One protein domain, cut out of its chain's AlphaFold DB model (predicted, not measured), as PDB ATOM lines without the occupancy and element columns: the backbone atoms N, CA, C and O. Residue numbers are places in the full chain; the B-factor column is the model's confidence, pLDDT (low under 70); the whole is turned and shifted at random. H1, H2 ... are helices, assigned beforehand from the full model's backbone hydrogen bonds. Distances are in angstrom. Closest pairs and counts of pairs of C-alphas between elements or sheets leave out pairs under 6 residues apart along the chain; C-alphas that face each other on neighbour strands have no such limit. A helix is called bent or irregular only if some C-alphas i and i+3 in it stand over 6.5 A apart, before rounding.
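Overview. This is residues 13 to 189 of the 203 residues of the protein "MFS general substrate transporter" of Dendrothele bispora (strain CBS 962.96) (UniProt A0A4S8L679). The long helices run lengthwise through the domain, with H3 slanting through the core and both the bent H1 and H2 packed on it. H4 is set off to one side, meeting H3 near its first residues and H5 near its last, while residues 108 to 120 stand free between; H6 packs on H2, and H8 covers H1a on the side away from H4. The printed part has 177 residues with eight named helices, H1 to H8 in order, and no named strand; the class is all helix. It is compact, with a radius of gyration of the C-alphas of 17.5 A and spans of 51 by 36 by 27 A.

Along the chain. Find C-alpha 100 at (27.635, -12.480, 32.588); from there H4, residues 100 to 129, runs 40.7 A, with a kink of 33 degrees near residue 118. It is not bent, but only just: C-alphas 116 and 119 are 6.4 A apart. Before it comes H3, residues 66 to 94, 41.7 A long, also only just not bent, with C-alphas 78 and 81 6.0 A apart. H2 is residues 41 to 62, 31.9 A. H1, residues 13 to 39, was assigned as one helix by its hydrogen bonds but is bent, C-alphas 28 and 31 being 6.8 A apart; its arms are H1a, residues 13 to 28, and H1b, residues 31 to 39, and H1a begins with C-alpha 13 at (54.047, 17.856, 16.831). After H4 look for H5, residues 131 to 136, H6, residues 139 to 152, H7, residues 164 to 168, and H8, residues 173 to 189, ending at (55.222, 4.863, 9.325).

Arrangement. Start at H4: its residues 100 to 104 touch H3 in a helical hairpin, closest at the C-alphas of Ser 92 and Arg 100, 6.1 A. H3 and H2 form another hairpin, at 26 degrees, a shallow tilt; their closest C-alphas, Gly 56 and Ala 76, are 4.0 A apart. H1a touches H3 the same way at a shallow tilt of 30 degrees, closest at Thr 26 and Gly 81, C-alphas 4.3 A apart. H6 touches H2, opposite ways at 15 degrees, closest at the C-alphas of Gly 54 and Phe 142, 5.4 A. H8 touches H1a, closest at the C-alphas of Thr 28 and Leu 179, 6.2 A. H7 only just touches H1b, with 3 pairs of C-alphas within 8 A, the closest being Val 39 and Val 167, 6.4 A. H4 is apart from H2 and H6. Every O i to N i+4 pair is within hydrogen-bond range in H2, H6, H7 and H8; the counts are 9 of 12 in H1a, 4 of 5 in H1b, 24 of 25 in H3, 24 of 26 in H4 and 1 of 2 in H5.

Size, cuts and confidence. The C-alphas farthest apart, Trp 128 and Gly 161, are 53.5 A from each other. The printed part has no cut; the link from H6 to H7, 11 residues, is long. Mean pLDDT of the printed part is 77.0, and 38 residues are under 70, among them residues 151 to 177.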
ATOM      1  N   HIS A  13      53.857  19.146  17.498       56.19
ATOM      2  CA  HIS A  13      54.047  17.856  16.831       56.19
ATOM      3  C   HIS A  13      54.147  16.663  17.809       56.19
ATOM      4  O   HIS A  13      53.729  15.553  17.488       56.19
ATOM      5  N   GLN A  14      54.669  16.866  19.024       61.91
ATOM      6  CA  GLN A  14      54.854  15.786  20.006       61.91
ATOM      7  C   GLN A  14      53.604  15.534  20.872       61.91
ATOM      8  O   GLN A  14      53.501  14.489  21.508       61.91
ATOM      9  N   ALA A  15      52.613  16.431  20.860       63.03
ATOM     10  CA  ALA A  15      51.376  16.249  21.621       63.03
ATOM     11  C   ALA A  15      50.520  15.083  21.084       63.03
ATOM     12  O   ALA A  15      49.931  14.339  21.869       63.03
ATOM     13  N   SER A  16      50.510  14.856  19.765       69.25
ATOM     14  CA  SER A  16      49.844  13.693  19.152       69.25
ATOM     15  C   SER A  16      50.442  12.364  19.626       69.25
ATOM     16  O   SER A  16      49.724  11.371  19.752       69.25
ATOM     17  N   TRP A  17      51.737  12.357  19.969       72.25
ATOM     18  CA  TRP A  17      52.441  11.168  20.446       72.25
ATOM     19  C   TRP A  17      52.021  10.709  21.847       72.25
ATOM     20  O   TRP A  17      52.169   9.532  22.168       72.25
ATOM     21  N   LEU A  18      51.440  11.589  22.673       76.25
ATOM     22  CA  LEU A  18      50.925  11.198  23.992       76.25
ATOM     23  C   LEU A  18      49.793  10.172  23.878       76.25
ATOM     24  O   LEU A  18      49.768   9.184  24.613       76.25
ATOM     25  N   GLY A  19      48.839  10.439  22.982       78.94
ATOM     26  CA  GLY A  19      47.688   9.569  22.765       78.94
ATOM     27  C   GLY A  19      48.094   8.277  22.068       78.94
ATOM     28  O   GLY A  19      47.691   7.196  22.496       78.94
ATOM     29  N   THR A  20      48.946   8.370  21.042       80.62
ATOM     30  CA  THR A  20      49.380   7.191  20.283       80.62
ATOM     31  C   THR A  20      50.255   6.256  21.110       80.62
ATOM     32  O   THR A  20      50.024   5.053  21.058       80.62
ATOM     33  N   ALA A  21      51.193   6.760  21.920       81.31
ATOM     34  CA  ALA A  21      52.034   5.918  22.777       81.31
ATOM     35  C   ALA A  21      51.218   5.173  23.843       81.31
ATOM     36  O   ALA A  21      51.478   4.001  24.117       81.31
ATOM     37  N   TYR A  22      50.202   5.832  24.413       84.56
ATOM     38  CA  TYR A  22      49.280   5.183  25.341       84.56
ATOM     39  C   TYR A  22      48.465   4.091  24.634       84.56
ATOM     40  O   TYR A  22      48.463   2.948  25.084       84.56
ATOM     41  N   LEU A  23      47.831   4.415  23.502       84.69
ATOM     42  CA  LEU A  23      47.031   3.454  22.735       84.69
ATOM     43  C   LEU A  23      47.868   2.259  22.268       84.69
ATOM     44  O   LEU A  23      47.441   1.118  22.427       84.69
ATOM     45  N   LEU A  24      49.084   2.511  21.784       83.19
ATOM     46  CA  LEU A  24      50.063   1.491  21.417       83.19
ATOM     47  C   LEU A  24      50.286   0.498  22.553       83.19
ATOM     48  O   LEU A  24      50.074  -0.703  22.384       83.19
ATOM     49  N   ALA A  25      50.685   1.010  23.718       84.88
ATOM     50  CA  ALA A  25      50.939   0.179  24.880       84.88
ATOM     51  C   ALA A  25      49.673  -0.583  25.291       84.88
ATOM     52  O   ALA A  25      49.726  -1.790  25.511       84.88
ATOM     53  N   THR A  26      48.508   0.070  25.312       84.62
ATOM     54  CA  THR A  26      47.265  -0.636  25.644       84.62
ATOM     55  C   THR A  26      46.980  -1.774  24.661       84.62
ATOM     56  O   THR A  26      46.753  -2.895  25.106       84.62
ATOM     57  N   CYS A  27      47.075  -1.556  23.348       83.75
ATOM     58  CA  CYS A  27      46.803  -2.578  22.335       83.75
ATOM     59  C   CYS A  27      47.768  -3.767  22.428       83.75
ATOM     60  O   CYS A  27      47.332  -4.914  22.342       83.75
ATOM     61  N   THR A  28      49.062  -3.518  22.645       82.38
ATOM     62  CA  THR A  28      50.063  -4.590  22.726       82.38
ATOM     63  C   THR A  28      49.960  -5.394  24.023       82.38
ATOM     64  O   THR A  28      50.101  -6.617  24.007       82.38
ATOM     65  N   PHE A  29      49.689  -4.734  25.153       81.50
ATOM     66  CA  PHE A  29      49.695  -5.389  26.463       81.50
ATOM     67  C   PHE A  29      48.335  -5.982  26.864       81.50
ATOM     68  O   PHE A  29      48.301  -6.910  27.669       81.50
ATOM     69  N   THR A  30      47.221  -5.540  26.271       83.75
ATOM     70  CA  THR A  30      45.876  -6.127  26.479       83.75
ATOM     71  C   THR A  30      45.866  -7.664  26.353       83.75
ATOM     72  O   THR A  30      45.520  -8.335  27.331       83.75
ATOM     73  N   PRO A  31      46.300  -8.279  25.230       79.94
ATOM     74  CA  PRO A  31      46.305  -9.742  25.104       79.94
ATOM     75  C   PRO A  31      47.322 -10.414  26.037       79.94
ATOM     76  O   PRO A  31      47.098 -11.539  26.497       79.94
ATOM     77  N   LEU A  32      48.420  -9.722  26.355       79.81
ATOM     78  CA  LEU A  32      49.443 -10.231  27.260       79.81
ATOM     79  C   LEU A  32      48.883 -10.435  28.668       79.81
ATOM     80  O   LEU A  32      49.103 -11.488  29.264       79.81
ATOM     81  N   TYR A  33      48.114  -9.470  29.176       80.25
ATOM     82  CA  TYR A  33      47.493  -9.575  30.495       80.25
ATOM     83  C   TYR A  33      46.461 -10.703  30.593       80.25
ATOM     84  O   TYR A  33      46.298 -11.268  31.674       80.25
ATOM     85  N   GLY A  34      45.838 -11.097  29.476       77.31
ATOM     86  CA  GLY A  34      45.004 -12.300  29.411       77.31
ATOM     87  C   GLY A  34      45.782 -13.541  29.848       77.31
ATOM     88  O   GLY A  34      45.463 -14.140  30.876       77.31
ATOM     89  N   ARG A  35      46.889 -13.840  29.156       73.19
ATOM     90  CA  ARG A  35      47.788 -14.947  29.530       73.19
ATOM     91  C   ARG A  35      48.397 -14.741  30.912       73.19
ATOM     92  O   ARG A  35      48.414 -15.665  31.714       73.19
ATOM     93  N   LEU A  36      48.856 -13.533  31.220       71.12
ATOM     94  CA  LEU A  36      49.485 -13.217  32.500       71.12
ATOM     95  C   LEU A  36      48.556 -13.499  33.690       71.12
ATOM     96  O   LEU A  36      49.015 -13.971  34.727       71.12
ATOM     97  N   SER A  37      47.255 -13.250  33.528       73.50
ATOM     98  CA  SER A  37      46.245 -13.509  34.555       73.50
ATOM     99  C   SER A  37      45.913 -14.992  34.735       73.50
ATOM    100  O   SER A  37      45.590 -15.394  35.852       73.50
ATOM    101  N   ASP A  38      46.058 -15.810  33.688       72.19
ATOM    102  CA  ASP A  38      45.969 -17.272  33.801       72.19
ATOM    103  C   ASP A  38      47.196 -17.847  34.536       72.19
ATOM    104  O   ASP A  38      47.089 -18.839  35.254       72.19
ATOM    105  N   VAL A  39      48.363 -17.207  34.377       66.75
ATOM    106  CA  VAL A  39      49.658 -17.668  34.907       66.75
ATOM    107  C   VAL A  39      49.915 -17.219  36.345       66.75
ATOM    108  O   VAL A  39      50.180 -18.041  37.218       66.75
ATOM    109  N   MET A  40      49.871 -15.911  36.601       66.19
ATOM    110  CA  MET A  40      50.151 -15.335  37.922       66.19
ATOM    111  C   MET A  40      48.933 -15.393  38.854       66.19
ATOM    112  O   MET A  40      49.026 -15.066  40.037       66.19
ATOM    113  N   GLY A  41      47.785 -15.811  38.322       69.31
ATOM    114  CA  GLY A  41      46.495 -15.696  38.976       69.31
ATOM    115  C   GLY A  41      45.903 -14.297  38.825       69.31
ATOM    116  O   GLY A  41      46.591 -13.301  38.576       69.31
ATOM    117  N   ARG A  42      44.582 -14.221  39.006       74.19
ATOM    118  CA  ARG A  42      43.808 -12.994  38.773       74.19
ATOM    119  C   ARG A  42      44.246 -11.841  39.680       74.19
ATOM    120  O   ARG A  42      44.375 -10.717  39.207       74.19
ATOM    121  N   ARG A  43      44.545 -12.123  40.956       75.00
ATOM    122  CA  ARG A  43      44.971 -11.119  41.948       75.00
ATOM    123  C   ARG A  43      46.303 -10.466  41.600       75.00
ATOM    124  O   ARG A  43      46.376  -9.243  41.550       75.00
ATOM    125  N   ALA A  44      47.338 -11.267  41.357       75.38
ATOM    126  CA  ALA A  44      48.671 -10.739  41.083       75.38
ATOM    127  C   ALA A  44      48.695  -9.970  39.757       75.38
ATOM    128  O   ALA A  44      49.265  -8.886  39.693       75.38
ATOM    129  N   ALA A  45      48.004 -10.472  38.728       80.75
ATOM    130  CA  ALA A  45      47.877  -9.753  37.465       80.75
ATOM    131  C   ALA A  45      47.120  -8.421  37.631       80.75
ATOM    132  O   ALA A  45      47.513  -7.417  37.038       80.75
ATOM    133  N   ALA A  46      46.050  -8.385  38.440       82.88
ATOM    134  CA  ALA A  46      45.318  -7.145  38.705       82.88
ATOM    135  C   ALA A  46      46.218  -6.121  39.411       82.88
ATOM    136  O   ALA A  46      46.256  -4.955  39.025       82.88
ATOM    137  N   GLN A  47      46.988  -6.565  40.409       83.06
ATOM    138  CA  GLN A  47      47.915  -5.705  41.144       83.06
ATOM    139  C   GLN A  47      49.021  -5.145  40.248       83.06
ATOM    140  O   GLN A  47      49.299  -3.951  40.331       83.06
ATOM    141  N   THR A  48      49.622  -5.953  39.366       84.62
ATOM    142  CA  THR A  48      50.654  -5.448  38.448       84.62
ATOM    143  C   THR A  48      50.082  -4.442  37.454       84.62
ATOM    144  O   THR A  48      50.686  -3.390  37.253       84.62
ATOM    145  N   ALA A  49      48.894  -4.697  36.899       87.19
ATOM    146  CA  ALA A  49      48.247  -3.771  35.973       87.19
ATOM    147  C   ALA A  49      47.955  -2.409  36.623       87.19
ATOM    148  O   ALA A  49      48.313  -1.364  36.071       87.19
ATOM    149  N   VAL A  50      47.359  -2.409  37.820       87.56
ATOM    150  CA  VAL A  50      47.058  -1.166  38.547       87.56
ATOM    151  C   VAL A  50      48.343  -0.468  38.997       87.56
ATOM    152  O   VAL A  50      48.419   0.757  38.931       87.56
ATOM    153  N   PHE A  51      49.381  -1.217  39.382       88.12
ATOM    154  CA  PHE A  51      50.683  -0.651  39.738       88.12
ATOM    155  C   PHE A  51      51.323   0.103  38.566       88.12
ATOM    156  O   PHE A  51      51.692   1.264  38.728       88.12
ATOM    157  N   PHE A  52      51.399  -0.503  37.375       89.06
ATOM    158  CA  PHE A  52      51.952   0.169  36.193       89.06
ATOM    159  C   PHE A  52      51.101   1.368  35.751       89.06
ATOM    160  O   PHE A  52      51.656   2.409  35.396       89.06
ATOM    161  N   ALA A  53      49.770   1.263  35.831       87.94
ATOM    162  CA  ALA A  53      48.869   2.369  35.503       87.94
ATOM    163  C   ALA A  53      49.051   3.552  36.470       87.94
ATOM    164  O   ALA A  53      49.204   4.698  36.038       87.94
ATOM    165  N   GLY A  54      49.102   3.274  37.775       87.31
ATOM    166  CA  GLY A  54      49.311   4.278  38.814       87.31
ATOM    167  C   GLY A  54      50.695   4.913  38.732       87.31
ATOM    168  O   GLY A  54      50.804   6.139  38.708       87.31
ATOM    169  N   PHE A  55      51.747   4.100  38.605       89.56
ATOM    170  CA  PHE A  55      53.122   4.580  38.475       89.56
ATOM    171  C   PHE A  55      53.305   5.445  37.223       89.56
ATOM    172  O   PHE A  55      53.846   6.545  37.315       89.56
ATOM    173  N   GLY A  56      52.788   5.003  36.071       85.81
ATOM    174  CA  GLY A  56      52.819   5.788  34.837       85.81
ATOM    175  C   GLY A  56      52.081   7.121  34.976       85.81
ATOM    176  O   GLY A  56      52.579   8.151  34.527       85.81
ATOM    177  N   THR A  57      50.939   7.135  35.667       87.06
ATOM    178  CA  THR A  57      50.157   8.359  35.911       87.06
ATOM    179  C   THR A  57      50.881   9.338  36.843       87.06
ATOM    180  O   THR A  57      50.920  10.536  36.560       87.06
ATOM    181  N   ILE A  58      51.529   8.848  37.905       88.12
ATOM    182  CA  ILE A  58      52.363   9.677  38.793       88.12
ATOM    183  C   ILE A  58      53.560  10.242  38.019       88.12
ATOM    184  O   ILE A  58      53.837  11.439  38.090       88.12
ATOM    185  N   ALA A  59      54.235   9.401  37.231       85.62
ATOM    186  CA  ALA A  59      55.361   9.811  36.398       85.62
ATOM    187  C   ALA A  59      54.954  10.873  35.361       85.62
ATOM    188  O   ALA A  59      55.717  11.804  35.109       85.62
ATOM    189  N   CYS A  60      53.732  10.801  34.821       84.19
ATOM    190  CA  CYS A  60      53.181  11.851  33.965       84.19
ATOM    191  C   CYS A  60      53.030  13.181  34.714       84.19
ATOM    192  O   CYS A  60      53.410  14.226  34.186       84.19
ATOM    193  N   GLY A  61      52.487  13.143  35.935       82.25
ATOM    194  CA  GLY A  61      52.303  14.326  36.782       82.25
ATOM    195  C   GLY A  61      53.618  14.980  37.213       82.25
ATOM    196  O   GLY A  61      53.657  16.196  37.387       82.25
ATOM    197  N   LEU A  62      54.697  14.200  37.345       83.06
ATOM    198  CA  LEU A  62      56.040  14.700  37.664       83.06
ATOM    199  C   LEU A  62      56.868  15.105  36.438       83.06
ATOM    200  O   LEU A  62      57.884  15.773  36.609       83.06
ATOM    201  N   SER A  63      56.458  14.730  35.226       79.00
ATOM    202  CA  SER A  63      57.281  14.899  34.026       79.00
ATOM    203  C   SER A  63      57.663  16.363  33.753       79.00
ATOM    204  O   SER A  63      56.818  17.256  33.794       79.00
ATOM    205  N   SER A  64      58.947  16.609  33.478       72.50
ATOM    206  CA  SER A  64      59.474  17.949  33.151       72.50
ATOM    207  C   SER A  64      59.764  18.135  31.660       72.50
ATOM    208  O   SER A  64      59.960  19.256  31.216       72.50
ATOM    209  N   ASN A  65      59.780  17.041  30.888       76.69
ATOM    210  CA  ASN A  65      60.112  17.019  29.463       76.69
ATOM    211  C   ASN A  65      59.050  16.242  28.675       76.69
ATOM    212  O   ASN A  65      58.535  15.231  29.160       76.69
ATOM    213  N   MET A  66      58.789  16.651  27.431       71.00
ATOM    214  CA  MET A  66      57.813  15.993  26.549       71.00
ATOM    215  C   MET A  66      58.161  14.519  26.268       71.00
ATOM    216  O   MET A  66      57.284  13.664  26.279       71.00
ATOM    217  N   GLU A  67      59.440  14.185  26.087       76.75
ATOM    218  CA  GLU A  67      59.879  12.796  25.872       76.75
ATOM    219  C   GLU A  67      59.615  11.912  27.098       76.75
ATOM    220  O   GLU A  67      59.120  10.793  26.973       76.75
ATOM    221  N   LEU A  68      59.858  12.447  28.298       80.31
ATOM    222  CA  LEU A  68      59.550  11.765  29.554       80.31
ATOM    223  C   LEU A  68      58.033  11.614  29.748       80.31
ATOM    224  O   LEU A  68      57.565  10.596  30.262       80.31
ATOM    225  N   LEU A  69      57.246  12.595  29.303       80.81
ATOM    226  CA  LEU A  69      55.786  12.522  29.301       80.81
ATOM    227  C   LEU A  69      55.271  11.431  28.339       80.81
ATOM    228  O   LEU A  69      54.363  10.680  28.689       80.81
ATOM    229  N   ILE A  70      55.887  11.273  27.164       82.38
ATOM    230  CA  ILE A  70      55.564  10.191  26.218       82.38
ATOM    231  C   ILE A  70      55.959   8.824  26.798       82.38
ATOM    232  O   ILE A  70      55.157   7.888  26.777       82.38
ATOM    233  N   ALA A  71      57.157   8.703  27.378       84.19
ATOM    234  CA  ALA A  71      57.612   7.463  28.009       84.19
ATOM    235  C   ALA A  71      56.714   7.062  29.194       84.19
ATOM    236  O   ALA A  71      56.305   5.908  29.321       84.19
ATOM    237  N   SER A  72      56.332   8.026  30.035       86.00
ATOM    238  CA  SER A  72      55.402   7.788  31.144       86.00
ATOM    239  C   SER A  72      53.988   7.440  30.667       86.00
ATOM    240  O   SER A  72      53.346   6.586  31.281       86.00
ATOM    241  N   ARG A  73      53.517   7.991  29.534       87.31
ATOM    242  CA  ARG A  73      52.271   7.548  28.879       87.31
ATOM    243  C   ARG A  73      52.334   6.116  28.392       87.31
ATOM    244  O   ARG A  73      51.357   5.389  28.565       87.31
ATOM    245  N   PHE A  74      53.454   5.712  27.807       86.81
ATOM    246  CA  PHE A  74      53.655   4.330  27.392       86.81
ATOM    247  C   PHE A  74      53.551   3.394  28.604       86.81
ATOM    248  O   PHE A  74      52.758   2.457  28.582       86.81
ATOM    249  N   ILE A  75      54.235   3.713  29.710       88.06
ATOM    250  CA  ILE A  75      54.154   2.944  30.967       88.06
ATOM    251  C   ILE A  75      52.721   2.913  31.522       88.06
ATOM    252  O   ILE A  75      52.235   1.854  31.924       88.06
ATOM    253  N   ALA A  76      52.012   4.044  31.507       87.50
ATOM    254  CA  ALA A  76      50.617   4.097  31.935       87.50
ATOM    255  C   ALA A  76      49.715   3.213  31.056       87.50
ATOM    256  O   ALA A  76      48.829   2.532  31.573       87.50
ATOM    257  N   GLY A  77      49.959   3.176  29.742       86.69
ATOM    258  CA  GLY A  77      49.216   2.344  28.795       86.69
ATOM    259  C   GLY A  77      49.456   0.845  28.983       86.69
ATOM    260  O   GLY A  77      48.515   0.064  28.831       86.69
ATOM    261  N   ILE A  78      50.661   0.442  29.419       87.62
ATOM    262  CA  ILE A  78      50.943  -0.945  29.828       87.62
ATOM    263  C   ILE A  78      49.950  -1.365  30.916       87.62
ATOM    264  O   ILE A  78      49.319  -2.413  30.812       87.62
ATOM    265  N   GLY A  79      49.771  -0.537  31.946       85.62
ATOM    266  CA  GLY A  79      48.817  -0.822  33.015       85.62
ATOM    267  C   GLY A  79      47.355  -0.696  32.583       85.62
ATOM    268  O   GLY A  79      46.543  -1.565  32.898       85.62
ATOM    269  N   GLY A  80      47.009   0.346  31.822       86.56
ATOM    270  CA  GLY A  80      45.626   0.662  31.444       86.56
ATOM    271  C   GLY A  80      44.925  -0.442  30.645       86.56
ATOM    272  O   GLY A  80      43.764  -0.770  30.918       86.56
ATOM    273  N   GLY A  81      45.641  -1.072  29.707       84.56
ATOM    274  CA  GLY A  81      45.121  -2.224  28.960       84.56
ATOM    275  C   GLY A  81      44.941  -3.457  29.852       84.56
ATOM    276  O   GLY A  81      43.942  -4.174  29.746       84.56
ATOM    277  N   GLY A  82      45.859  -3.663  30.800       85.31
ATOM    278  CA  GLY A  82      45.780  -4.757  31.767       85.31
ATOM    279  C   GLY A  82      44.592  -4.635  32.717       85.31
ATOM    280  O   GLY A  82      43.868  -5.610  32.907       85.31
ATOM    281  N   VAL A  83      44.337  -3.439  33.256       87.12
ATOM    282  CA  VAL A  83      43.226  -3.199  34.196       87.12
ATOM    283  C   VAL A  83      41.885  -3.519  33.540       87.12
ATOM    284  O   VAL A  83      41.083  -4.261  34.106       87.12
ATOM    285  N   SER A  84      41.672  -3.021  32.321       86.00
ATOM    286  CA  SER A  84      40.434  -3.247  31.564       86.00
ATOM    287  C   SER A  84      40.225  -4.734  31.261       86.00
ATOM    288  O   SER A  84      39.139  -5.276  31.470       86.00
ATOM    289  N   THR A  85      41.290  -5.418  30.835       87.62
ATOM    290  CA  THR A  85      41.249  -6.847  30.493       87.62
ATOM    291  C   THR A  85      40.947  -7.710  31.715       87.62
ATOM    292  O   THR A  85      40.051  -8.553  31.685       87.62
ATOM    293  N   ILE A  86      41.666  -7.487  32.816       85.88
ATOM    294  CA  ILE A  86      41.535  -8.305  34.025       85.88
ATOM    295  C   ILE A  86      40.190  -8.069  34.700       85.88
ATOM    296  O   ILE A  86      39.599  -9.027  35.190       85.88
ATOM    297  N   ALA A  87      39.666  -6.842  34.677       85.19
ATOM    298  CA  ALA A  87      38.323  -6.560  35.173       85.19
ATOM    299  C   ALA A  87      37.270  -7.417  34.447       85.19
ATOM    300  O   ALA A  87      36.463  -8.085  35.095       85.19
ATOM    301  N   VAL A  88      37.326  -7.474  33.111       86.06
ATOM    302  CA  VAL A  88      36.416  -8.309  32.312       86.06
ATOM    303  C   VAL A  88      36.598  -9.791  32.633       86.06
ATOM    304  O   VAL A  88      35.605 -10.503  32.784       86.06
ATOM    305  N   ILE A  89      37.838 -10.261  32.764       84.25
ATOM    306  CA  ILE A  89      38.148 -11.655  33.101       84.25
ATOM    307  C   ILE A  89      37.596 -12.031  34.482       84.25
ATOM    308  O   ILE A  89      36.906 -13.037  34.602       84.25
ATOM    309  N   VAL A  90      37.831 -11.214  35.510       82.50
ATOM    310  CA  VAL A  90      37.360 -11.482  36.879       82.50
ATOM    311  C   VAL A  90      35.835 -11.527  36.936       82.50
ATOM    312  O   VAL A  90      35.273 -12.464  37.499       82.50
ATOM    313  N   VAL A  91      35.149 -10.576  36.293       82.50
ATOM    314  CA  VAL A  91      33.679 -10.600  36.188       82.50
ATOM    315  C   VAL A  91      33.208 -11.863  35.457       82.50
ATOM    316  O   VAL A  91      32.214 -12.476  35.829       82.50
ATOM    317  N   SER A  92      33.938 -12.291  34.434       83.31
ATOM    318  CA  SER A  92      33.601 -13.495  33.673       83.31
ATOM    319  C   SER A  92      33.787 -14.790  34.465       83.31
ATOM    320  O   SER A  92      33.032 -15.730  34.240       83.31
ATOM    321  N   ASP A  93      34.762 -14.826  35.375       80.12
ATOM    322  CA  ASP A  93      35.041 -15.978  36.238       80.12
ATOM    323  C   ASP A  93      34.087 -16.044  37.446       80.12
ATOM    324  O   ASP A  93      33.809 -17.132  37.948       80.12
ATOM    325  N   MET A  94      33.577 -14.898  37.920       77.19
ATOM    326  CA  MET A  94      32.669 -14.826  39.077       77.19
ATOM    327  C   MET A  94      31.192 -15.052  38.724       77.19
ATOM    328  O   MET A  94      30.433 -15.542  39.559       77.19
ATOM    329  N   TYR A  95      30.760 -14.680  37.515       79.12
ATOM    330  CA  TYR A  95      29.353 -14.751  37.109       79.12
ATOM    331  C   TYR A  95      29.086 -15.916  36.152       79.12
ATOM    332  O   TYR A  95      29.840 -16.176  35.217       79.12
ATOM    333  N   SER A  96      27.948 -16.591  36.336       78.88
ATOM    334  CA  SER A  96      27.498 -17.654  35.434       78.88
ATOM    335  C   SER A  96      27.219 -17.124  34.019       78.88
ATOM    336  O   SER A  96      26.876 -15.954  33.831       78.88
ATOM    337  N   LEU A  97      27.308 -17.996  33.006       77.00
ATOM    338  CA  LEU A  97      27.212 -17.628  31.583       77.00
ATOM    339  C   LEU A  97      25.948 -16.813  31.239       77.00
ATOM    340  O   LEU A  97      25.987 -15.943  30.376       77.00
ATOM    341  N   ARG A  98      24.839 -17.064  31.950       78.69
ATOM    342  CA  ARG A  98      23.550 -16.384  31.758       78.69
ATOM    343  C   ARG A  98      23.496 -14.994  32.414       78.69
ATOM    344  O   ARG A  98      22.829 -14.113  31.885       78.69
ATOM    345  N   ALA A  99      24.211 -14.776  33.523       82.12
ATOM    346  CA  ALA A  99      24.274 -13.487  34.226       82.12
ATOM    347  C   ALA A  99      25.437 -12.593  33.757       82.12
ATOM    348  O   ALA A  99      25.408 -11.378  33.951       82.12
ATOM    349  N   ARG A 100      26.444 -13.178  33.094       82.00
ATOM    350  CA  ARG A 100      27.635 -12.480  32.588       82.00
ATOM    351  C   ARG A 100      27.291 -11.306  31.671       82.00
ATOM    352  O   ARG A 100      27.911 -10.257  31.796       82.00
ATOM    353  N   GLY A 101      26.288 -11.462  30.802       83.88
ATOM    354  CA  GLY A 101      25.837 -10.395  29.900       83.88
ATOM    355  C   GLY A 101      25.303  -9.165  30.641       83.88
ATOM    356  O   GLY A 101      25.635  -8.044  30.270       83.88
ATOM    357  N   LEU A 102      24.550  -9.370  31.729       87.44
ATOM    358  CA  LEU A 102      24.046  -8.283  32.578       87.44
ATOM    359  C   LEU A 102      25.171  -7.614  33.378       87.44
ATOM    360  O   LEU A 102      25.218  -6.394  33.480       87.44
ATOM    361  N   ALA A 103      26.113  -8.390  33.916       85.50
ATOM    362  CA  ALA A 103      27.252  -7.823  34.639       85.50
ATOM    363  C   ALA A 103      28.155  -6.981  33.714       85.50
ATOM    364  O   ALA A 103      28.583  -5.886  34.082       85.50
ATOM    365  N   GLN A 104      28.408  -7.460  32.490       86.25
ATOM    366  CA  GLN A 104      29.178  -6.714  31.492       86.25
ATOM    367  C   GLN A 104      28.437  -5.481  30.978       86.25
ATOM    368  O   GLN A 104      29.075  -4.452  30.777       86.25
ATOM    369  N   SER A 105      27.116  -5.541  30.791       87.88
ATOM    370  CA  SER A 105      26.358  -4.367  30.351       87.88
ATOM    371  C   SER A 105      26.367  -3.264  31.409       87.88
ATOM    372  O   SER A 105      26.605  -2.109  31.062       87.88
ATOM    373  N   VAL A 106      26.225  -3.608  32.695       88.94
ATOM    374  CA  VAL A 106      26.377  -2.649  33.801       88.94
ATOM    375  C   VAL A 106      27.775  -2.025  33.786       88.94
ATOM    376  O   VAL A 106      27.896  -0.801  33.824       88.94
ATOM    377  N   ALA A 107      28.831  -2.836  33.653       85.88
ATOM    378  CA  ALA A 107      30.202  -2.330  33.553       85.88
ATOM    379  C   ALA A 107      30.393  -1.378  32.356       85.88
ATOM    380  O   ALA A 107      31.022  -0.328  32.497       85.88
ATOM    381  N   SER A 108      29.805  -1.697  31.200       88.50
ATOM    382  CA  SER A 108      29.844  -0.850  30.002       88.50
ATOM    383  C   SER A 108      29.100   0.473  30.184       88.50
ATOM    384  O   SER A 108      29.575   1.499  29.704       88.50
ATOM    385  N   VAL A 109      27.976   0.493  30.913       92.88
ATOM    386  CA  VAL A 109      27.261   1.741  31.243       92.88
ATOM    387  C   VAL A 109      28.138   2.649  32.107       92.88
ATOM    388  O   VAL A 109      28.297   3.827  31.789       92.88
ATOM    389  N   PHE A 110      28.770   2.106  33.151       89.38
ATOM    390  CA  PHE A 110      29.713   2.867  33.980       89.38
ATOM    391  C   PHE A 110      30.917   3.371  33.180       89.38
ATOM    392  O   PHE A 110      31.367   4.502  33.378       89.38
ATOM    393  N   ASN A 111      31.427   2.560  32.255       87.25
ATOM    394  CA  ASN A 111      32.526   2.947  31.380       87.25
ATOM    395  C   ASN A 111      32.123   4.096  30.433       87.25
ATOM    396  O   ASN A 111      32.843   5.089  30.336       87.25
ATOM    397  N   GLY A 112      30.932   4.024  29.829       88.69
ATOM    398  CA  GLY A 112      30.382   5.095  28.995       88.69
ATOM    399  C   GLY A 112      30.166   6.399  29.767       88.69
ATOM    400  O   GLY A 112      30.584   7.463  29.309       88.69
ATOM    401  N   LEU A 113      29.600   6.317  30.978       91.81
ATOM    402  CA  LEU A 113      29.473   7.467  31.882       91.81
ATOM    403  C   LEU A 113      30.842   8.070  32.214       91.81
ATOM    404  O   LEU A 113      31.006   9.288  32.185       91.81
ATOM    405  N   SER A 114      31.844   7.226  32.465       86.88
ATOM    406  CA  SER A 114      33.209   7.670  32.758       86.88
ATOM    407  C   SER A 114      33.834   8.426  31.582       86.88
ATOM    408  O   SER A 114      34.429   9.479  31.794       86.88
ATOM    409  N   PHE A 115      33.671   7.945  30.344       85.81
ATOM    410  CA  PHE A 115      34.162   8.658  29.157       85.81
ATOM    411  C   PHE A 115      33.430   9.981  28.917       85.81
ATOM    412  O   PHE A 115      34.071  10.971  28.563       85.81
ATOM    413  N   GLY A 116      32.116  10.017  29.155       89.56
ATOM    414  CA  GLY A 116      31.321  11.239  29.020       89.56
ATOM    415  C   GLY A 116      31.696  12.311  30.045       89.56
ATOM    416  O   GLY A 116      31.847  13.479  29.696       89.56
ATOM    417  N   VAL A 117      31.892  11.917  31.305       89.38
ATOM    418  CA  VAL A 117      32.188  12.845  32.410       89.38
ATOM    419  C   VAL A 117      33.683  13.193  32.491       89.38
ATOM    420  O   VAL A 117      34.047  14.291  32.917       89.38
ATOM    421  N   GLY A 118      34.565  12.298  32.040       83.81
ATOM    422  CA  GLY A 118      36.017  12.464  32.135       83.81
ATOM    423  C   GLY A 118      36.568  13.644  31.330       83.81
ATOM    424  O   GLY A 118      37.474  14.330  31.803       83.81
ATOM    425  N   GLY A 119      36.009  13.921  30.148       83.56
ATOM    426  CA  GLY A 119      36.422  15.052  29.307       83.56
ATOM    427  C   GLY A 119      36.189  16.415  29.979       83.56
ATOM    428  O   GLY A 119      37.157  17.149  30.185       83.56
ATOM    429  N   PRO A 120      34.942  16.745  30.369       86.56
ATOM    430  CA  PRO A 120      34.620  17.989  31.067       86.56
ATOM    431  C   PRO A 120      35.362  18.154  32.398       86.56
ATOM    432  O   PRO A 120      35.954  19.208  32.631       86.56
ATOM    433  N   LEU A 121      35.400  17.115  33.246       83.94
ATOM    434  CA  LEU A 121      36.129  17.174  34.521       83.94
ATOM    435  C   LEU A 121      37.627  17.407  34.304       83.94
ATOM    436  O   LEU A 121      38.228  18.237  34.982       83.94
ATOM    437  N   GLY A 122      38.231  16.715  33.335       80.81
ATOM    438  CA  GLY A 122      39.637  16.910  32.996       80.81
ATOM    439  C   GLY A 122      39.929  18.313  32.456       80.81
ATOM    440  O   GLY A 122      40.963  18.893  32.791       80.81
ATOM    441  N   GLY A 123      39.024  18.871  31.648       81.06
ATOM    442  CA  GLY A 123      39.103  20.248  31.155       81.06
ATOM    443  C   GLY A 123      39.112  21.263  32.295       81.06
ATOM    444  O   GLY A 123      40.093  21.983  32.451       81.06
ATOM    445  N   LEU A 124      38.096  21.220  33.162       84.00
ATOM    446  CA  LEU A 124      37.961  22.136  34.301       84.00
ATOM    447  C   LEU A 124      39.169  22.092  35.246       84.00
ATOM    448  O   LEU A 124      39.684  23.132  35.648       84.00
ATOM    449  N   VAL A 125      39.660  20.890  35.568       83.25
ATOM    450  CA  VAL A 125      40.847  20.727  36.427       83.25
ATOM    451  C   VAL A 125      42.093  21.315  35.765       83.25
ATOM    452  O   VAL A 125      42.920  21.924  36.443       83.25
ATOM    453  N   THR A 126      42.220  21.172  34.445       80.25
ATOM    454  CA  THR A 126      43.343  21.751  33.696       80.25
ATOM    455  C   THR A 126      43.299  23.269  33.698       80.25
ATOM    456  O   THR A 126      44.349  23.889  33.841       80.25
ATOM    457  N   ASP A 127      42.112  23.852  33.557       79.62
ATOM    458  CA  ASP A 127      41.941  25.301  33.471       79.62
ATOM    459  C   ASP A 127      42.200  25.991  34.821       79.62
ATOM    460  O   ASP A 127      42.700  27.112  34.849       79.62
ATOM    461  N   TRP A 128      41.907  25.322  35.943       79.38
ATOM    462  CA  TRP A 128      42.060  25.893  37.290       79.38
ATOM    463  C   TRP A 128      43.416  25.592  37.936       79.38
ATOM    464  O   TRP A 128      44.048  26.484  38.495       79.38
ATOM    465  N   PHE A 129      43.856  24.332  37.891       74.94
ATOM    466  CA  PHE A 129      45.043  23.853  38.614       74.94
ATOM    467  C   PHE A 129      46.209  23.489  37.686       74.94
ATOM    468  O   PHE A 129      47.318  23.236  38.154       74.94
ATOM    469  N   GLY A 130      45.992  23.469  36.370       78.38
ATOM    470  CA  GLY A 130      46.989  23.060  35.385       78.38
ATOM    471  C   GLY A 130      46.940  21.567  35.049       78.38
ATOM    472  O   GLY A 130      46.407  20.726  35.777       78.38
ATOM    473  N   TRP A 131      47.532  21.206  33.911       77.06
ATOM    474  CA  TRP A 131      47.447  19.857  33.335       77.06
ATOM    475  C   TRP A 131      48.101  18.763  34.198       77.06
ATOM    476  O   TRP A 131      47.711  17.599  34.113       77.06
ATOM    477  N   ARG A 132      49.082  19.112  35.043       81.06
ATOM    478  CA  ARG A 132      49.774  18.166  35.942       81.06
ATOM    479  C   ARG A 132      48.828  17.606  37.002       81.06
ATOM    480  O   ARG A 132      48.852  16.409  37.293       81.06
ATOM    481  N   TRP A 133      47.961  18.465  37.537       81.12
ATOM    482  CA  TRP A 133      46.978  18.095  38.552       81.12
ATOM    483  C   TRP A 133      45.910  17.161  38.010       81.12
ATOM    484  O   TRP A 133      45.443  16.293  38.738       81.12
ATOM    485  N   ALA A 134      45.597  17.247  36.717       81.44
ATOM    486  CA  ALA A 134      44.683  16.301  36.101       81.44
ATOM    487  C   ALA A 134      45.199  14.850  36.124       81.44
ATOM    488  O   ALA A 134      44.394  13.924  36.205       81.44
ATOM    489  N   PHE A 135      46.522  14.638  36.112       80.00
ATOM    490  CA  PHE A 135      47.111  13.305  36.302       80.00
ATOM    491  C   PHE A 135      47.201  12.928  37.781       80.00
ATOM    492  O   PHE A 135      46.826  11.817  38.155       80.00
ATOM    493  N   LEU A 136      47.627  13.857  38.641       81.56
ATOM    494  CA  LEU A 136      47.765  13.598  40.077       81.56
ATOM    495  C   LEU A 136      46.429  13.323  40.778       81.56
ATOM    496  O   LEU A 136      46.389  12.526  41.711       81.56
ATOM    497  N   LEU A 137      45.324  13.912  40.316       84.38
ATOM    498  CA  LEU A 137      43.988  13.671  40.874       84.38
ATOM    499  C   LEU A 137      43.554  12.209  40.694       84.38
ATOM    500  O   LEU A 137      42.824  11.666  41.522       84.38
ATOM    501  N   GLN A 138      44.059  11.526  39.666       84.25
ATOM    502  CA  GLN A 138      43.769  10.112  39.448       84.25
ATOM    503  C   GLN A 138      44.628   9.179  40.321       84.25
ATOM    504  O   GLN A 138      44.213   8.060  40.624       84.25
ATOM    505  N   THR A 139      45.793   9.631  40.792       84.56
ATOM    506  CA  THR A 139      46.684   8.868  41.681       84.56
ATOM    507  C   THR A 139      46.003   8.294  42.935       84.56
ATOM    508  O   THR A 139      46.157   7.090  43.163       84.56
ATOM    509  N   PRO A 140      45.238   9.057  43.748       84.75
ATOM    510  CA  PRO A 140      44.574   8.497  44.925       84.75
ATOM    511  C   PRO A 140      43.587   7.381  44.564       84.75
ATOM    512  O   PRO A 140      43.490   6.399  45.297       84.75
ATOM    513  N   LEU A 141      42.922   7.460  43.406       86.06
ATOM    514  CA  LEU A 141      42.021   6.402  42.937       86.06
ATOM    515  C   LEU A 141      42.778   5.106  42.620       86.06
ATOM    516  O   LEU A 141      42.309   4.024  42.973       86.06
ATOM    517  N   PHE A 142      43.970   5.196  42.023       84.94
ATOM    518  CA  PHE A 142      44.821   4.023  41.793       84.94
ATOM    519  C   PHE A 142      45.311   3.391  43.100       84.94
ATOM    520  O   PHE A 142      45.327   2.167  43.218       84.94
ATOM    521  N   ILE A 143      45.659   4.205  44.100       84.25
ATOM    522  CA  ILE A 143      46.079   3.714  45.422       84.25
ATOM    523  C   ILE A 143      44.917   3.000  46.123       84.25
ATOM    524  O   ILE A 143      45.091   1.887  46.621       84.25
ATOM    525  N   ILE A 144      43.721   3.595  46.113       85.81
ATOM    526  CA  ILE A 144      42.511   2.976  46.673       85.81
ATOM    527  C   ILE A 144      42.204   1.661  45.948       85.81
ATOM    528  O   ILE A 144      41.927   0.656  46.598       85.81
ATOM    529  N   SER A 145      42.308   1.633  44.616       82.00
ATOM    530  CA  SER A 145      42.119   0.411  43.828       82.00
ATOM    531  C   SER A 145      43.123  -0.682  44.214       82.00
ATOM    532  O   SER A 145      42.715  -1.819  44.450       82.00
ATOM    533  N   LEU A 146      44.411  -0.350  44.372       81.19
ATOM    534  CA  LEU A 146      45.432  -1.298  44.838       81.19
ATOM    535  C   LEU A 146      45.116  -1.858  46.227       81.19
ATOM    536  O   LEU A 146      45.231  -3.069  46.435       81.19
ATOM    537  N   LEU A 147      44.704  -1.000  47.164       81.62
ATOM    538  CA  LEU A 147      44.327  -1.412  48.517       81.62
ATOM    539  C   LEU A 147      43.101  -2.327  48.499       81.62
ATOM    540  O   LEU A 147      43.133  -3.396  49.105       81.62
ATOM    541  N   LEU A 148      42.057  -1.962  47.750       79.69
ATOM    542  CA  LEU A 148      40.843  -2.766  47.611       79.69
ATOM    543  C   LEU A 148      41.121  -4.119  46.957       79.69
ATOM    544  O   LEU A 148      40.608  -5.131  47.425       79.69
ATOM    545  N   ILE A 149      41.961  -4.173  45.922       73.12
ATOM    546  CA  ILE A 149      42.372  -5.442  45.306       73.12
ATOM    547  C   ILE A 149      43.176  -6.277  46.306       73.12
ATOM    548  O   ILE A 149      42.993  -7.491  46.387       73.12
ATOM    549  N   SER A 150      44.050  -5.647  47.093       71.50
ATOM    550  CA  SER A 150      44.845  -6.354  48.098       71.50
ATOM    551  C   SER A 150      43.996  -6.900  49.253       71.50
ATOM    552  O   SER A 150      44.262  -8.001  49.731       71.50
ATOM    553  N   TRP A 151      42.966  -6.175  49.690       68.25
ATOM    554  CA  TRP A 151      42.096  -6.615  50.784       68.25
ATOM    555  C   TRP A 151      40.979  -7.556  50.344       68.25
ATOM    556  O   TRP A 151      40.725  -8.552  51.016       68.25
ATOM    557  N   ASN A 152      40.305  -7.252  49.238       62.94
ATOM    558  CA  ASN A 152      39.052  -7.905  48.864       62.94
ATOM    559  C   ASN A 152      39.260  -9.042  47.853       62.94
ATOM    560  O   ASN A 152      38.525 -10.026  47.848       62.94
ATOM    561  N   LEU A 153      40.295  -8.965  47.008       57.56
ATOM    562  CA  LEU A 153      40.512  -9.958  45.957       57.56
ATOM    563  C   LEU A 153      41.284 -11.181  46.477       57.56
ATOM    564  O   LEU A 153      42.350 -11.530  45.972       57.56
ATOM    565  N   ASN A 154      40.740 -11.873  47.479       54.06
ATOM    566  CA  ASN A 154      41.274 -13.153  47.952       54.06
ATOM    567  C   ASN A 154      40.700 -14.331  47.139       54.06
ATOM    568  O   ASN A 154      40.244 -15.333  47.684       54.06
ATOM    569  N   TYR A 155      40.688 -14.190  45.810       51.56
ATOM    570  CA  TYR A 155      40.187 -15.219  44.903       51.56
ATOM    571  C   TYR A 155      41.315 -16.200  44.571       51.56
ATOM    572  O   TYR A 155      42.236 -15.892  43.808       51.56
ATOM    573  N   VAL A 156      41.272 -17.378  45.191       48.00
ATOM    574  CA  VAL A 156      42.160 -18.497  44.867       48.00
ATOM    575  C   VAL A 156      41.578 -19.193  43.643       48.00
ATOM    576  O   VAL A 156      40.533 -19.829  43.736       48.00
ATOM    577  N   THR A 157      42.239 -19.082  42.490       48.91
ATOM    578  CA  THR A 157      41.896 -19.897  41.321       48.91
ATOM    579  C   THR A 157      42.031 -21.385  41.686       48.91
ATOM    580  O   THR A 157      43.114 -21.805  42.113       48.91
ATOM    581  N   PRO A 158      40.971 -22.205  41.548       39.94
ATOM    582  CA  PRO A 158      41.083 -23.647  41.723       39.94
ATOM    583  C   PRO A 158      41.962 -24.205  40.594       39.94
ATOM    584  O   PRO A 158      41.689 -23.971  39.420       39.94
ATOM    585  N   GLY A 159      43.056 -24.890  40.951       49.09
ATOM    586  CA  GLY A 159      44.045 -25.400  39.988       49.09
ATOM    587  C   GLY A 159      45.472 -24.853  40.131       49.09
ATOM    588  O   GLY A 159      46.209 -24.839  39.146       49.09
ATOM    589  N   LYS A 160      45.898 -24.426  41.335       44.44
ATOM    590  CA  LYS A 160      47.318 -24.191  41.687       44.44
ATOM    591  C   LYS A 160      48.138 -25.484  41.527       44.44
ATOM    592  O   LYS A 160      48.405 -26.176  42.501       44.44
ATOM    593  N   GLY A 161      48.490 -25.836  40.295       43.66
ATOM    594  CA  GLY A 161      49.153 -27.100  39.976       43.66
ATOM    595  C   GLY A 161      50.499 -26.984  39.269       43.66
ATOM    596  O   GLY A 161      51.099 -28.021  39.013       43.66
ATOM    597  N   LYS A 162      50.995 -25.793  38.901       48.44
ATOM    598  CA  LYS A 162      52.255 -25.687  38.139       48.44
ATOM    599  C   LYS A 162      53.131 -24.541  38.633       48.44
ATOM    600  O   LYS A 162      52.652 -23.430  38.839       48.44
ATOM    601  N   SER A 163      54.406 -24.859  38.857       52.50
ATOM    602  CA  SER A 163      55.447 -23.966  39.371       52.50
ATOM    603  C   SER A 163      55.532 -22.679  38.545       52.50
ATOM    604  O   SER A 163      55.609 -22.726  37.317       52.50
ATOM    605  N   THR A 164      55.556 -21.524  39.216       54.62
ATOM    606  CA  THR A 164      55.641 -20.177  38.619       54.62
ATOM    607  C   THR A 164      56.782 -20.033  37.603       54.62
ATOM    608  O   THR A 164      56.661 -19.256  36.659       54.62
ATOM    609  N   ILE A 165      57.854 -20.825  37.735       53.81
ATOM    610  CA  ILE A 165      59.045 -20.812  36.869       53.81
ATOM    611  C   ILE A 165      58.805 -21.516  35.517       53.81
ATOM    612  O   ILE A 165      59.246 -21.022  34.480       53.81
ATOM    613  N   GLU A 166      58.071 -22.634  35.484       53.56
ATOM    614  CA  GLU A 166      57.757 -23.345  34.227       53.56
ATOM    615  C   GLU A 166      56.773 -22.566  33.353       53.56
ATOM    616  O   GLU A 166      56.803 -22.650  32.123       53.56
ATOM    617  N   VAL A 167      55.905 -21.784  33.989       51.34
ATOM    618  CA  VAL A 167      54.875 -21.016  33.296       51.34
ATOM    619  C   VAL A 167      55.411 -19.656  32.824       51.34
ATOM    620  O   VAL A 167      55.051 -19.214  31.734       51.34
ATOM    621  N   LEU A 168      56.370 -19.053  33.545       53.72
ATOM    622  CA  LEU A 168      57.131 -17.882  33.078       53.72
ATOM    623  C   LEU A 168      57.921 -18.181  31.790       53.72
ATOM    624  O   LEU A 168      58.087 -17.302  30.947       53.72
ATOM    625  N   LYS A 169      58.345 -19.439  31.608       53.34
ATOM    626  CA  LYS A 169      59.017 -19.947  30.399       53.34
ATOM    627  C   LYS A 169      58.068 -20.142  29.202       53.34
ATOM    628  O   LYS A 169      58.537 -20.300  28.080       53.34
ATOM    629  N   ARG A 170      56.745 -20.137  29.432       53.19
ATOM    630  CA  ARG A 170      55.683 -20.229  28.405       53.19
ATOM    631  C   ARG A 170      55.116 -18.876  27.978       53.19
ATOM    632  O   ARG A 170      54.262 -18.845  27.091       53.19
ATOM    633  N   ILE A 171      55.536 -17.780  28.609       57.56
ATOM    634  CA  ILE A 171      55.213 -16.444  28.113       57.56
ATOM    635  C   ILE A 171      55.896 -16.301  26.753       57.56
ATOM    636  O   ILE A 171      57.103 -16.488  26.631       57.56
ATOM    637  N   ASP A 172      55.105 -16.019  25.723       59.84
ATOM    638  CA  ASP A 172      55.603 -15.846  24.366       59.84
ATOM    639  C   ASP A 172      56.244 -14.461  24.228       59.84
ATOM    640  O   ASP A 172      55.651 -13.511  23.716       59.84
ATOM    641  N   TYR A 173      57.460 -14.332  24.759       64.12
ATOM    642  CA  TYR A 173      58.251 -13.107  24.666       64.12
ATOM    643  C   TYR A 173      58.508 -12.709  23.210       64.12
ATOM    644  O   TYR A 173      58.587 -11.523  22.910       64.12
ATOM    645  N   LEU A 174      58.568 -13.683  22.297       63.34
ATOM    646  CA  LEU A 174      58.737 -13.467  20.861       63.34
ATOM    647  C   LEU A 174      57.462 -12.876  20.239       63.34
ATOM    648  O   LEU A 174      57.536 -11.932  19.452       63.34
ATOM    649  N   GLY A 175      56.289 -13.345  20.663       58.69
ATOM    650  CA  GLY A 175      54.986 -12.754  20.348       58.69
ATOM    651  C   GLY A 175      54.849 -11.319  20.863       58.69
ATOM    652  O   GLY A 175      54.440 -10.432  20.119       58.69
ATOM    653  N   ILE A 176      55.263 -11.054  22.107       62.81
ATOM    654  CA  ILE A 176      55.253  -9.697  22.688       62.81
ATOM    655  C   ILE A 176      56.183  -8.768  21.903       62.81
ATOM    656  O   ILE A 176      55.787  -7.667  21.531       62.81
ATOM    657  N   VAL A 177      57.409  -9.216  21.625       68.81
ATOM    658  CA  VAL A 177      58.408  -8.430  20.893       68.81
ATOM    659  C   VAL A 177      57.973  -8.205  19.444       68.81
ATOM    660  O   VAL A 177      58.077  -7.085  18.957       68.81
ATOM    661  N   SER A 178      57.412  -9.206  18.764       71.50
ATOM    662  CA  SER A 178      56.900  -9.048  17.394       71.50
ATOM    663  C   SER A 178      55.680  -8.125  17.321       71.50
ATOM    664  O   SER A 178      55.607  -7.309  16.403       71.50
ATOM    665  N   LEU A 179      54.776  -8.157  18.307       68.06
ATOM    666  CA  LEU A 179      53.671  -7.197  18.427       68.06
ATOM    667  C   LEU A 179      54.173  -5.777  18.711       68.06
ATOM    668  O   LEU A 179      53.676  -4.829  18.100       68.06
ATOM    669  N   LEU A 180      55.165  -5.622  19.592       71.19
ATOM    670  CA  LEU A 180      55.799  -4.329  19.866       71.19
ATOM    671  C   LEU A 180      56.474  -3.769  18.609       71.19
ATOM    672  O   LEU A 180      56.271  -2.602  18.282       71.19
ATOM    673  N   ILE A 181      57.220  -4.598  17.875       75.81
ATOM    674  CA  ILE A 181      57.920  -4.198  16.647       75.81
ATOM    675  C   ILE A 181      56.926  -3.889  15.526       75.81
ATOM    676  O   ILE A 181      57.074  -2.866  14.862       75.81
ATOM    677  N   SER A 182      55.906  -4.725  15.317       72.75
ATOM    678  CA  SER A 182      54.900  -4.521  14.265       72.75
ATOM    679  C   SER A 182      54.117  -3.233  14.502       72.75
ATOM    680  O   SER A 182      54.045  -2.370  13.623       72.75
ATOM    681  N   THR A 183      53.607  -3.052  15.720       61.72
ATOM    682  CA  THR A 183      52.810  -1.867  16.049       61.72
ATOM    683  C   THR A 183      53.685  -0.609  16.124       61.72
ATOM    684  O   THR A 183      53.281   0.448  15.640       61.72
ATOM    685  N   GLY A 184      54.917  -0.720  16.636       69.69
ATOM    686  CA  GLY A 184      55.907   0.360  16.610       69.69
ATOM    687  C   GLY A 184      56.289   0.782  15.187       69.69
ATOM    688  O   GLY A 184      56.322   1.975  14.896       69.69
ATOM    689  N   SER A 185      56.485  -0.172  14.272       73.00
ATOM    690  CA  SER A 185      56.798   0.108  12.859       73.00
ATOM    691  C   SER A 185      55.640   0.801  12.142       73.00
ATOM    692  O   SER A 185      55.856   1.775  11.423       73.00
ATOM    693  N   ILE A 186      54.404   0.355  12.387       73.25
ATOM    694  CA  ILE A 186      53.191   0.999  11.861       73.25
ATOM    695  C   ILE A 186      53.061   2.443  12.348       73.25
ATOM    696  O   ILE A 186      52.662   3.315  11.579       73.25
ATOM    697  N   LEU A 187      53.431   2.722  13.597       62.66
ATOM    698  CA  LEU A 187      53.365   4.073  14.150       62.66
ATOM    699  C   LEU A 187      54.475   4.984  13.650       62.66
ATOM    700  O   LEU A 187      54.203   6.148  13.372       62.66
ATOM    701  N   VAL A 188      55.697   4.471  13.486       70.56
ATOM    702  CA  VAL A 188      56.770   5.226  12.827       70.56
ATOM    703  C   VAL A 188      56.347   5.579  11.401       70.56
ATOM    704  O   VAL A 188      56.474   6.733  11.003       70.56
ATOM    705  N   PHE A 189      55.749   4.634  10.671       75.31
ATOM    706  CA  PHE A 189      55.222   4.863   9.325       75.31
ATOM    707  C   PHE A 189      54.074   5.888   9.284       75.31
ATOM    708  O   PHE A 189      54.064   6.789   8.447       75.31
TER     709      PHE A 189